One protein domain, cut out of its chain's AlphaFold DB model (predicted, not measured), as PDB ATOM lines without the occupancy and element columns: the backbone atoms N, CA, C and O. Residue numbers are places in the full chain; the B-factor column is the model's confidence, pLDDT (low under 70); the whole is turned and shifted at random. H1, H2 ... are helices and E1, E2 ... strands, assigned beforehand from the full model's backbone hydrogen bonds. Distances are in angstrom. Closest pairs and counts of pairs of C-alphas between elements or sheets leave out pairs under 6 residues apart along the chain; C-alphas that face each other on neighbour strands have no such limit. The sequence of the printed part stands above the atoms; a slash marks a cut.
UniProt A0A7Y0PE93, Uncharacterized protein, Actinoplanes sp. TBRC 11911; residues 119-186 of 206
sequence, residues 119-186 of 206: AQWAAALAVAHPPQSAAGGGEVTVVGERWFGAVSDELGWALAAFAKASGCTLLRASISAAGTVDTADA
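AT A GLANCE: This is residues 119 to 186 of the 206 residues of an uncharacterized protein of Actinoplanes sp. TBRC 11911 (UniProt A0A7Y0PE93). One antiparallel sheet of four strands has two helices over one face: H2 lies slantwise over inner strands E1 and E3, while H1 stands up from the sheet over edge strand E4. The 68 printed residues include two named helices and four named strands, in the order H1 E1 E2 H2 E3 E4. The sheet runs E2 E1 E3 E4; the class is mixed, in two layers, helices on one face of a sheet. The whole is compact, with a radius of gyration of the C-alphas of 10.2 A, and spans 28 by 22 by 16 A.

HOW THE PARTS SIT: H1, residues 119 to 128, stands up from the sheet over E4, residues 181 to 185; their closest C-alphas, Ala 122 and Thr 183, are 5.4 A apart. E1, residues 138 to 143, and E2, residues 146 to 148, form a hairpin; N 141 and O 148, 2.8 A apart, are within hydrogen-bond range. H2, residues 153 to 165, is on the same face as H1, at a height over the sheet of 8.4 A. E2, H2 and E3, residues 170 to 175, make a split strand-helix-strand unit, E1 between the two strands, with a left-handed crossover. H1 and H2 only just touch, with 3 pairs of C-alphas within 8 A, the closest Leu 125 and Phe 162 at 6.8 A; H2 does so with residues 159 to 162 alone. Antiparallel E1 and E3 have N 140 and O 173 at 2.8 A, and hairpin E3 and E4 has N 174 and O 183 at 2.8 A, both within hydrogen-bond range. In H1 and H2 every O i to N i+4 pair is within hydrogen-bond range.

IN THESE COORDINATES: H1 begins at C-alpha 119 (30.290, 17.712, 16.443) and measures 14.2 A, H2 18.1 A, E1 16.6 A, E2 7.1 A, E3 16.4 A and E4 11.1 A, ending at C-alpha 185 (36.582, 22.961, 12.413).

THE WHOLE: The farthest C-alphas, Ala 134 and Gly 167, are 27.9 A apart. The printed part has no cut and no long link. Residues 131 to 136 are under pLDDT 70.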
ATOM      1  N   ALA A 119      30.717  19.083  16.164       89.12
ATOM      2  CA  ALA A 119      30.290  17.712  16.443       89.12
ATOM      3  C   ALA A 119      30.108  16.855  15.175       89.12
ATOM      4  O   ALA A 119      30.338  15.652  15.215       89.12
ATOM      5  N   GLN A 120      29.706  17.453  14.046       94.25
ATOM      6  CA  GLN A 120      29.587  16.739  12.769       94.25
ATOM      7  C   GLN A 120      30.969  16.408  12.204       94.25
ATOM      8  O   GLN A 120      31.174  15.289  11.745       94.25
ATOM      9  N   TRP A 121      31.916  17.346  12.300       93.19
ATOM     10  CA  TRP A 121      33.317  17.098  11.964       93.19
ATOM     11  C   TRP A 121      33.900  15.948  12.792       93.19
ATOM     12  O   TRP A 121      34.422  14.994  12.220       93.19
ATOM     13  N   ALA A 122      33.755  16.000  14.121       89.81
ATOM     14  CA  ALA A 122      34.247  14.956  15.018       89.81
ATOM     15  C   ALA A 122      33.593  13.591  14.741       89.81
ATOM     16  O   ALA A 122      34.288  12.583  14.657       89.81
ATOM     17  N   ALA A 123      32.272  13.552  14.529       90.75
ATOM     18  CA  ALA A 123      31.560  12.314  14.211       90.75
ATOM     19  C   ALA A 123      32.007  11.709  12.871       90.75
ATOM     20  O   ALA A 123      32.254  10.507  12.795       90.75
ATOM     21  N   ALA A 124      32.143  12.525  11.822       92.06
ATOM     22  CA  ALA A 124      32.615  12.063  10.518       92.06
ATOM     23  C   ALA A 124      34.054  11.531  10.597       92.06
ATOM     24  O   ALA A 124      34.365  10.484  10.028       92.06
ATOM     25  N   LEU A 125      34.915  12.216  11.351       88.25
ATOM     26  CA  LEU A 125      36.294  11.799  11.548       88.25
ATOM     27  C   LEU A 125      36.400  10.514  12.378       88.25
ATOM     28  O   LEU A 125      37.182   9.644  12.019       88.25
ATOM     29  N   ALA A 126      35.584  10.345  13.421       87.75
ATOM     30  CA  ALA A 126      35.551   9.119  14.220       87.75
ATOM     31  C   ALA A 126      35.116   7.888  13.403       87.75
ATOM     32  O   ALA A 126      35.560   6.775  13.679       87.75
ATOM     33  N   VAL A 127      34.262   8.081  12.389       87.19
ATOM     34  CA  VAL A 127      33.890   7.021  11.435       87.19
ATOM     35  C   VAL A 127      35.046   6.702  10.485       87.19
ATOM     36  O   VAL A 127      35.303   5.531  10.217       87.19
ATOM     37  N   ALA A 128      35.740   7.723   9.977       85.94
ATOM     38  CA  ALA A 128      36.875   7.543   9.070       85.94
ATOM     39  C   ALA A 128      38.104   6.938   9.775       85.94
ATOM     40  O   ALA A 128      38.837   6.148   9.183       85.94
ATOM     41  N   HIS A 129      38.307   7.304  11.039       82.31
ATOM     42  CA  HIS A 129      39.462   6.956  11.852       82.31
ATOM     43  C   HIS A 129      39.010   6.662  13.287       82.31
ATOM     44  O   HIS A 129      38.935   7.575  14.117       82.31
ATOM     45  N   PRO A 130      38.682   5.397  13.602       74.12
ATOM     46  CA  PRO A 130      38.327   5.021  14.960       74.12
ATOM     47  C   PRO A 130      39.516   5.264  15.902       74.12
ATOM     48  O   PRO A 130      40.669   5.126  15.482       74.12
ATOM     49  N   PRO A 131      39.260   5.619  17.172       68.62
ATOM     50  CA  PRO A 131      40.319   5.930  18.117       68.62
ATOM     51  C   PRO A 131      41.261   4.740  18.288       68.62
ATOM     52  O   PRO A 131      40.833   3.622  18.578       68.62
ATOM     53  N   GLN A 132      42.552   5.006  18.125       67.12
ATOM     54  CA  GLN A 132      43.622   4.077  18.462       67.12
ATOM     55  C   GLN A 132      44.340   4.576  19.722       67.12
ATOM     56  O   GLN A 132      44.218   5.742  20.086       67.12
ATOM     57  N   SER A 133      45.013   3.659  20.428       59.62
ATOM     58  CA  SER A 133      45.582   3.842  21.774       59.62
ATOM     59  C   SER A 133      46.241   5.210  22.018       59.62
ATOM     60  O   SER A 133      46.894   5.745  21.129       59.62
ATOM     61  N   ALA A 134      46.115   5.711  23.256       60.38
ATOM     62  CA  ALA A 134      46.492   7.044  23.741       60.38
ATOM     63  C   ALA A 134      47.719   7.676  23.051       60.38
ATOM     64  O   ALA A 134      48.858   7.545  23.503       60.38
ATOM     65  N   ALA A 135      47.463   8.415  21.975       60.03
ATOM     66  CA  ALA A 135      48.333   9.475  21.497       60.03
ATOM     67  C   ALA A 135      47.962  10.720  22.308       60.03
ATOM     68  O   ALA A 135      46.778  11.028  22.419       60.03
ATOM     69  N   GLY A 136      48.936  11.374  22.944       68.75
ATOM     70  CA  GLY A 136      48.698  12.510  23.840       68.75
ATOM     71  C   GLY A 136      47.692  13.541  23.301       68.75
ATOM     72  O   GLY A 136      47.549  13.731  22.097       68.75
ATOM     73  N   GLY A 137      46.980  14.199  24.218       85.19
ATOM     74  CA  GLY A 137      45.971  15.198  23.866       85.19
ATOM     75  C   GLY A 137      46.578  16.535  23.439       85.19
ATOM     76  O   GLY A 137      47.712  16.864  23.790       85.19
ATOM     77  N   GLY A 138      45.801  17.335  22.713       92.12
ATOM     78  CA  GLY A 138      46.222  18.662  22.276       92.12
ATOM     79  C   GLY A 138      45.442  19.192  21.081       92.12
ATOM     80  O   GLY A 138      44.470  18.598  20.625       92.12
ATOM     81  N   GLU A 139      45.875  20.340  20.577       95.31
ATOM     82  CA  GLU A 139      45.348  20.916  19.347       95.31
ATOM     83  C   GLU A 139      46.242  20.542  18.164       95.31
ATOM     84  O   GLU A 139      47.470  20.634  18.247       95.31
ATOM     85  N   VAL A 140      45.611  20.141  17.063       96.31
ATOM     86  CA  VAL A 140      46.266  19.848  15.793       96.31
ATOM     87  C   VAL A 140      45.712  20.766  14.717       96.31
ATOM     88  O   VAL A 140      44.500  20.901  14.566       96.31
ATOM     89  N   THR A 141      46.599  21.375  13.939       98.19
ATOM     90  CA  THR A 141      46.251  22.110  12.722       98.19
ATOM     91  C   THR A 141      46.828  21.388  11.515       98.19
ATOM     92  O   THR A 141      48.032  21.172  11.448       98.19
ATOM     93  N   VAL A 142      45.983  21.046  10.550       98.00
ATOM     94  CA  VAL A 142      46.358  20.488   9.247       98.00
ATOM     95  C   VAL A 142      46.423  21.608   8.217       98.00
ATOM     96  O   VAL A 142      45.501  22.420   8.141       98.00
ATOM     97  N   VAL A 143      47.475  21.616   7.397       98.19
ATOM     98  CA  VAL A 143      47.646  22.480   6.223       98.19
ATOM     99  C   VAL A 143      48.097  21.619   5.040       98.19
ATOM    100  O   VAL A 143      49.244  21.175   4.984       98.19
ATOM    101  N   GLY A 144      47.197  21.369   4.092       96.62
ATOM    102  CA  GLY A 144      47.411  20.430   2.995       96.62
ATOM    103  C   GLY A 144      47.710  19.032   3.530       96.62
ATOM    104  O   GLY A 144      46.879  18.428   4.201       96.62
ATOM    105  N   GLU A 145      48.916  18.538   3.252       96.25
ATOM    106  CA  GLU A 145      49.398  17.221   3.694       96.25
ATOM    107  C   GLU A 145      50.325  17.305   4.926       96.25
ATOM    108  O   GLU A 145      50.963  16.326   5.303       96.25
ATOM    109  N   ARG A 146      50.416  18.478   5.569       97.12
ATOM    110  CA  ARG A 146      51.238  18.726   6.765       97.12
ATOM    111  C   ARG A 146      50.352  18.960   7.985       97.12
ATOM    112  O   ARG A 146      49.246  19.480   7.850       97.12
ATOM    113  N   TRP A 147      50.855  18.663   9.181       97.12
ATOM    114  CA  TRP A 147      50.173  18.970  10.441       97.12
ATOM    115  C   TRP A 147      51.107  19.602  11.477       97.12
ATOM    116  O   TRP A 147      52.329  19.472  11.417       97.12
ATOM    117  N   PHE A 148      50.500  20.297  12.434       97.00
ATOM    118  CA  PHE A 148      51.154  20.991  13.537       97.00
ATOM    119  C   PHE A 148      50.426  20.661  14.830       97.00
ATOM    120  O   PHE A 148      49.212  20.823  14.892       97.00
ATOM    121  N   GLY A 149      51.156  20.218  15.847       94.44
ATOM    122  CA  GLY A 149      50.596  19.715  17.102       94.44
ATOM    123  C   GLY A 149      51.297  18.427  17.525       94.44
ATOM    124  O   GLY A 149      51.921  17.757  16.703       94.44
ATOM    125  N   ALA A 150      51.233  18.095  18.812       90.81
ATOM    126  CA  ALA A 150      51.903  16.921  19.369       90.81
ATOM    127  C   ALA A 150      51.012  15.672  19.256       90.81
ATOM    128  O   ALA A 150      50.433  15.229  20.242       90.81
ATOM    129  N   VAL A 151      50.904  15.114  18.047       90.62
ATOM    130  CA  VAL A 151      50.192  13.852  17.776       90.62
ATOM    131  C   VAL A 151      51.090  12.843  17.073       90.62
ATOM    132  O   VAL A 151      52.128  13.211  16.527       90.62
ATOM    133  N   SER A 152      50.697  11.568  17.096       89.00
ATOM    134  CA  SER A 152      51.378  10.529  16.322       89.00
ATOM    135  C   SER A 152      51.267  10.799  14.820       89.00
ATOM    136  O   SER A 152      50.282  11.376  14.353       89.00
ATOM    137  N   ASP A 153      52.250  10.323  14.054       90.50
ATOM    138  CA  ASP A 153      52.242  10.455  12.593       90.50
ATOM    139  C   ASP A 153      51.006   9.804  11.968       90.50
ATOM    140  O   ASP A 153      50.417  10.353  11.043       90.50
ATOM    141  N   GLU A 154      50.567   8.663  12.504       89.62
ATOM    142  CA  GLU A 154      49.354   7.982  12.048       89.62
ATOM    143  C   GLU A 154      48.116   8.882  12.165       89.62
ATOM    144  O   GLU A 154      47.358   9.014  11.202       89.62
ATOM    145  N   LEU A 155      47.934   9.554  13.309       89.62
ATOM    146  CA  LEU A 155      46.816  10.476  13.507       89.62
ATOM    147  C   LEU A 155      46.967  11.740  12.648       89.62
ATOM    148  O   LEU A 155      45.982  12.230  12.100       89.62
ATOM    149  N   GLY A 156      48.188  12.251  12.486       93.19
ATOM    150  CA  GLY A 156      48.476  13.372  11.590       93.19
ATOM    151  C   GLY A 156      48.080  13.083  10.137       93.19
ATOM    152  O   GLY A 156      47.356  13.868   9.520       93.19
ATOM    153  N   TRP A 157      48.469  11.915   9.619       93.25
ATOM    154  CA  TRP A 157      48.092  11.452   8.281       93.25
ATOM    155  C   TRP A 157      46.593  11.219   8.139       93.25
ATOM    156  O   TRP A 157      46.010  11.616   7.129       93.25
ATOM    157  N   ALA A 158      45.961  10.618   9.146       92.56
ATOM    158  CA  ALA A 158      44.517  10.433   9.196       92.56
ATOM    159  C   ALA A 158      43.765  11.770   9.088       92.56
ATOM    160  O   ALA A 158      42.877  11.931   8.250       92.56
ATOM    161  N   LEU A 159      44.169  12.766   9.880       94.56
ATOM    162  CA  LEU A 159      43.585  14.106   9.850       94.56
ATOM    163  C   LEU A 159      43.778  14.788   8.487       94.56
ATOM    164  O   LEU A 159      42.836  15.390   7.967       94.56
ATOM    165  N   ALA A 160      44.963  14.666   7.883       96.06
ATOM    166  CA  ALA A 160      45.246  15.213   6.557       96.06
ATOM    167  C   ALA A 160      44.420  14.537   5.449       96.06
ATOM    168  O   ALA A 160      43.816  15.215   4.613       96.06
ATOM    169  N   ALA A 161      44.332  13.205   5.469       95.31
ATOM    170  CA  ALA A 161      43.528  12.435   4.525       95.31
ATOM    171  C   ALA A 161      42.037  12.777   4.648       95.31
ATOM    172  O   ALA A 161      41.360  12.987   3.639       95.31
ATOM    173  N   PHE A 162      41.540  12.902   5.877       95.44
ATOM    174  CA  PHE A 162      40.164  13.293   6.147       95.44
ATOM    175  C   PHE A 162      39.855  14.725   5.685       95.44
ATOM    176  O   PHE A 162      38.816  14.949   5.055       95.44
ATOM    177  N   ALA A 163      40.752  15.686   5.937       95.94
ATOM    178  CA  ALA A 163      40.601  17.054   5.444       95.94
ATOM    179  C   ALA A 163      40.468  17.060   3.913       95.94
ATOM    180  O   ALA A 163      39.482  17.578   3.384       95.94
ATOM    181  N   LYS A 164      41.385  16.374   3.216       95.62
ATOM    182  CA  LYS A 164      41.382  16.232   1.753       95.62
ATOM    183  C   LYS A 164      40.089  15.600   1.236       95.62
ATOM    184  O   LYS A 164      39.483  16.130   0.307       95.62
ATOM    185  N   ALA A 165      39.634  14.508   1.856       95.06
ATOM    186  CA  ALA A 165      38.385  13.834   1.496       95.06
ATOM    187  C   ALA A 165      37.144  14.718   1.712       95.06
ATOM    188  O   ALA A 165      36.156  14.583   0.993       95.06
ATOM    189  N   SER A 166      37.214  15.654   2.659       94.06
ATOM    190  CA  SER A 166      36.150  16.621   2.953       94.06
ATOM    191  C   SER A 166      36.219  17.887   2.087       94.06
ATOM    192  O   SER A 166      35.426  18.807   2.284       94.06
ATOM    193  N   GLY A 167      37.165  17.967   1.143       93.50
ATOM    194  CA  GLY A 167      37.385  19.154   0.310       93.50
ATOM    195  C   GLY A 167      38.078  20.310   1.041       93.50
ATOM    196  O   GLY A 167      38.069  21.440   0.550       93.50
ATOM    197  N   CYS A 168      38.684  20.039   2.197       95.56
ATOM    198  CA  CYS A 168      39.437  21.009   2.979       95.56
ATOM    199  C   CYS A 168      40.945  20.812   2.801       95.56
ATOM    200  O   CYS A 168      41.467  19.702   2.777       95.56
ATOM    201  N   THR A 169      41.663  21.924   2.734       95.69
ATOM    202  CA  THR A 169      43.121  21.993   2.832       95.69
ATOM    203  C   THR A 169      43.581  22.593   4.158       95.69
ATOM    204  O   THR A 169      44.778  22.643   4.419       95.69
ATOM    205  N   LEU A 170      42.657  23.047   5.004       96.81
ATOM    206  CA  LEU A 170      42.934  23.628   6.309       96.81
ATOM    207  C   LEU A 170      41.897  23.117   7.320       96.81
ATOM    208  O   LEU A 170      40.697  23.313   7.123       96.81
ATOM    209  N   LEU A 171      42.361  22.470   8.392       97.06
ATOM    210  CA  LEU A 171      41.516  21.870   9.434       97.06
ATOM    211  C   LEU A 171      42.165  22.063  10.809       97.06
ATOM    212  O   LEU A 171      43.373  21.902  10.957       97.06
ATOM    213  N   ARG A 172      41.358  22.363  11.822       96.62
ATOM    214  CA  ARG A 172      41.713  22.315  13.241       96.62
ATOM    215  C   ARG A 172      41.035  21.107  13.876       96.62
ATOM    216  O   ARG A 172      39.862  20.872  13.602       96.62
ATOM    217  N   ALA A 173      41.726  20.394  14.755       95.62
ATOM    218  CA  ALA A 173      41.148  19.350  15.592       95.62
ATOM    219  C   ALA A 173      41.656  19.466  17.035       95.62
ATOM    220  O   ALA A 173      42.834  19.733  17.264       95.62
ATOM    221  N   SER A 174      40.775  19.246  18.007       94.44
ATOM    222  CA  SER A 174      41.135  19.050  19.409       94.44
ATOM    223  C   SER A 174      41.089  17.562  19.723       94.44
ATOM    224  O   SER A 174      40.090  16.896  19.447       94.44
ATOM    225  N   ILE A 175      42.183  17.049  20.271       92.06
ATOM    226  CA  ILE A 175      42.398  15.640  20.567       92.06
ATOM    227  C   ILE A 175      42.426  15.460  22.082       92.06
ATOM    228  O   ILE A 175      43.166  16.154  22.785       92.06
ATOM    229  N   SER A 176      41.635  14.520  22.585       89.88
ATOM    230  CA  SER A 176      41.627  14.151  23.996       89.88
ATOM    231  C   SER A 176      42.895  13.381  24.371       89.88
ATOM    232  O   SER A 176      43.604  12.844  23.523       89.88
ATOM    233  N   ALA A 177      43.153  13.226  25.670       86.00
ATOM    234  CA  ALA A 177      44.239  12.366  26.147       86.00
ATOM    235  C   ALA A 177      44.076  10.884  25.744       86.00
ATOM    236  O   ALA A 177      45.046  10.131  25.775       86.00
ATOM    237  N   ALA A 178      42.861  10.462  25.377       83.06
ATOM    238  CA  ALA A 178      42.578   9.116  24.891       83.06
ATOM    239  C   ALA A 178      42.824   8.960  23.376       83.06
ATOM    240  O   ALA A 178      42.564   7.885  22.841       83.06
ATOM    241  N   GLY A 179      43.292  10.005  22.682       82.00
ATOM    242  CA  GLY A 179      43.495   9.994  21.231       82.00
ATOM    243  C   GLY A 179      42.204  10.145  20.417       82.00
ATOM    244  O   GLY A 179      42.216   9.936  19.208       82.00
ATOM    245  N   THR A 180      41.080  10.495  21.054       85.69
ATOM    246  CA  THR A 180      39.806  10.766  20.367       85.69
ATOM    247  C   THR A 180      39.743  12.215  19.910       85.69
ATOM    248  O   THR A 180      40.237  13.099  20.602       85.69
ATOM    249  N   VAL A 181      39.084  12.484  18.783       90.00
ATOM    250  CA  VAL A 181      38.824  13.867  18.362       90.00
ATOM    251  C   VAL A 181      37.582  14.384  19.077       90.00
ATOM    252  O   VAL A 181      36.480  13.894  18.838       90.00
ATOM    253  N   ASP A 182      37.764  15.383  19.934       90.44
ATOM    254  CA  ASP A 182      36.683  16.002  20.702       90.44
ATOM    255  C   ASP A 182      35.932  17.038  19.858       90.44
ATOM    256  O   ASP A 182      34.703  17.114  19.877       90.44
ATOM    257  N   THR A 183      36.674  17.842  19.092       93.12
ATOM    258  CA  THR A 183      36.126  18.866  18.195       93.12
ATOM    259  C   THR A 183      36.999  19.023  16.957       93.12
ATOM    260  O   THR A 183      38.198  18.760  16.999       93.12
ATOM    261  N   ALA A 184      36.409  19.474  15.851       94.38
ATOM    262  CA  ALA A 184      37.158  19.891  14.672       94.38
ATOM    263  C   ALA A 184      36.412  20.980  13.886       94.38
ATOM    264  O   ALA A 184      35.184  21.044  13.932       94.38
ATOM    265  N   ASP A 185      37.143  21.857  13.198       94.81
ATOM    266  CA  ASP A 185      36.582  22.961  12.413       94.81
ATOM    267  C   ASP A 185      37.547  23.455  11.314       94.81
ATOM    268  O   ASP A 185      38.727  23.115  11.296       94.81
ATOM    269  N   ALA A 186      37.044  24.255  10.370       94.69
ATOM    270  CA  ALA A 186      37.811  24.786   9.237       94.69
ATOM    271  C   ALA A 186      38.508  26.140   9.523       94.69
ATOM    272  O   ALA A 186      38.970  26.808   8.593       94.69
TER     273      ALA A 186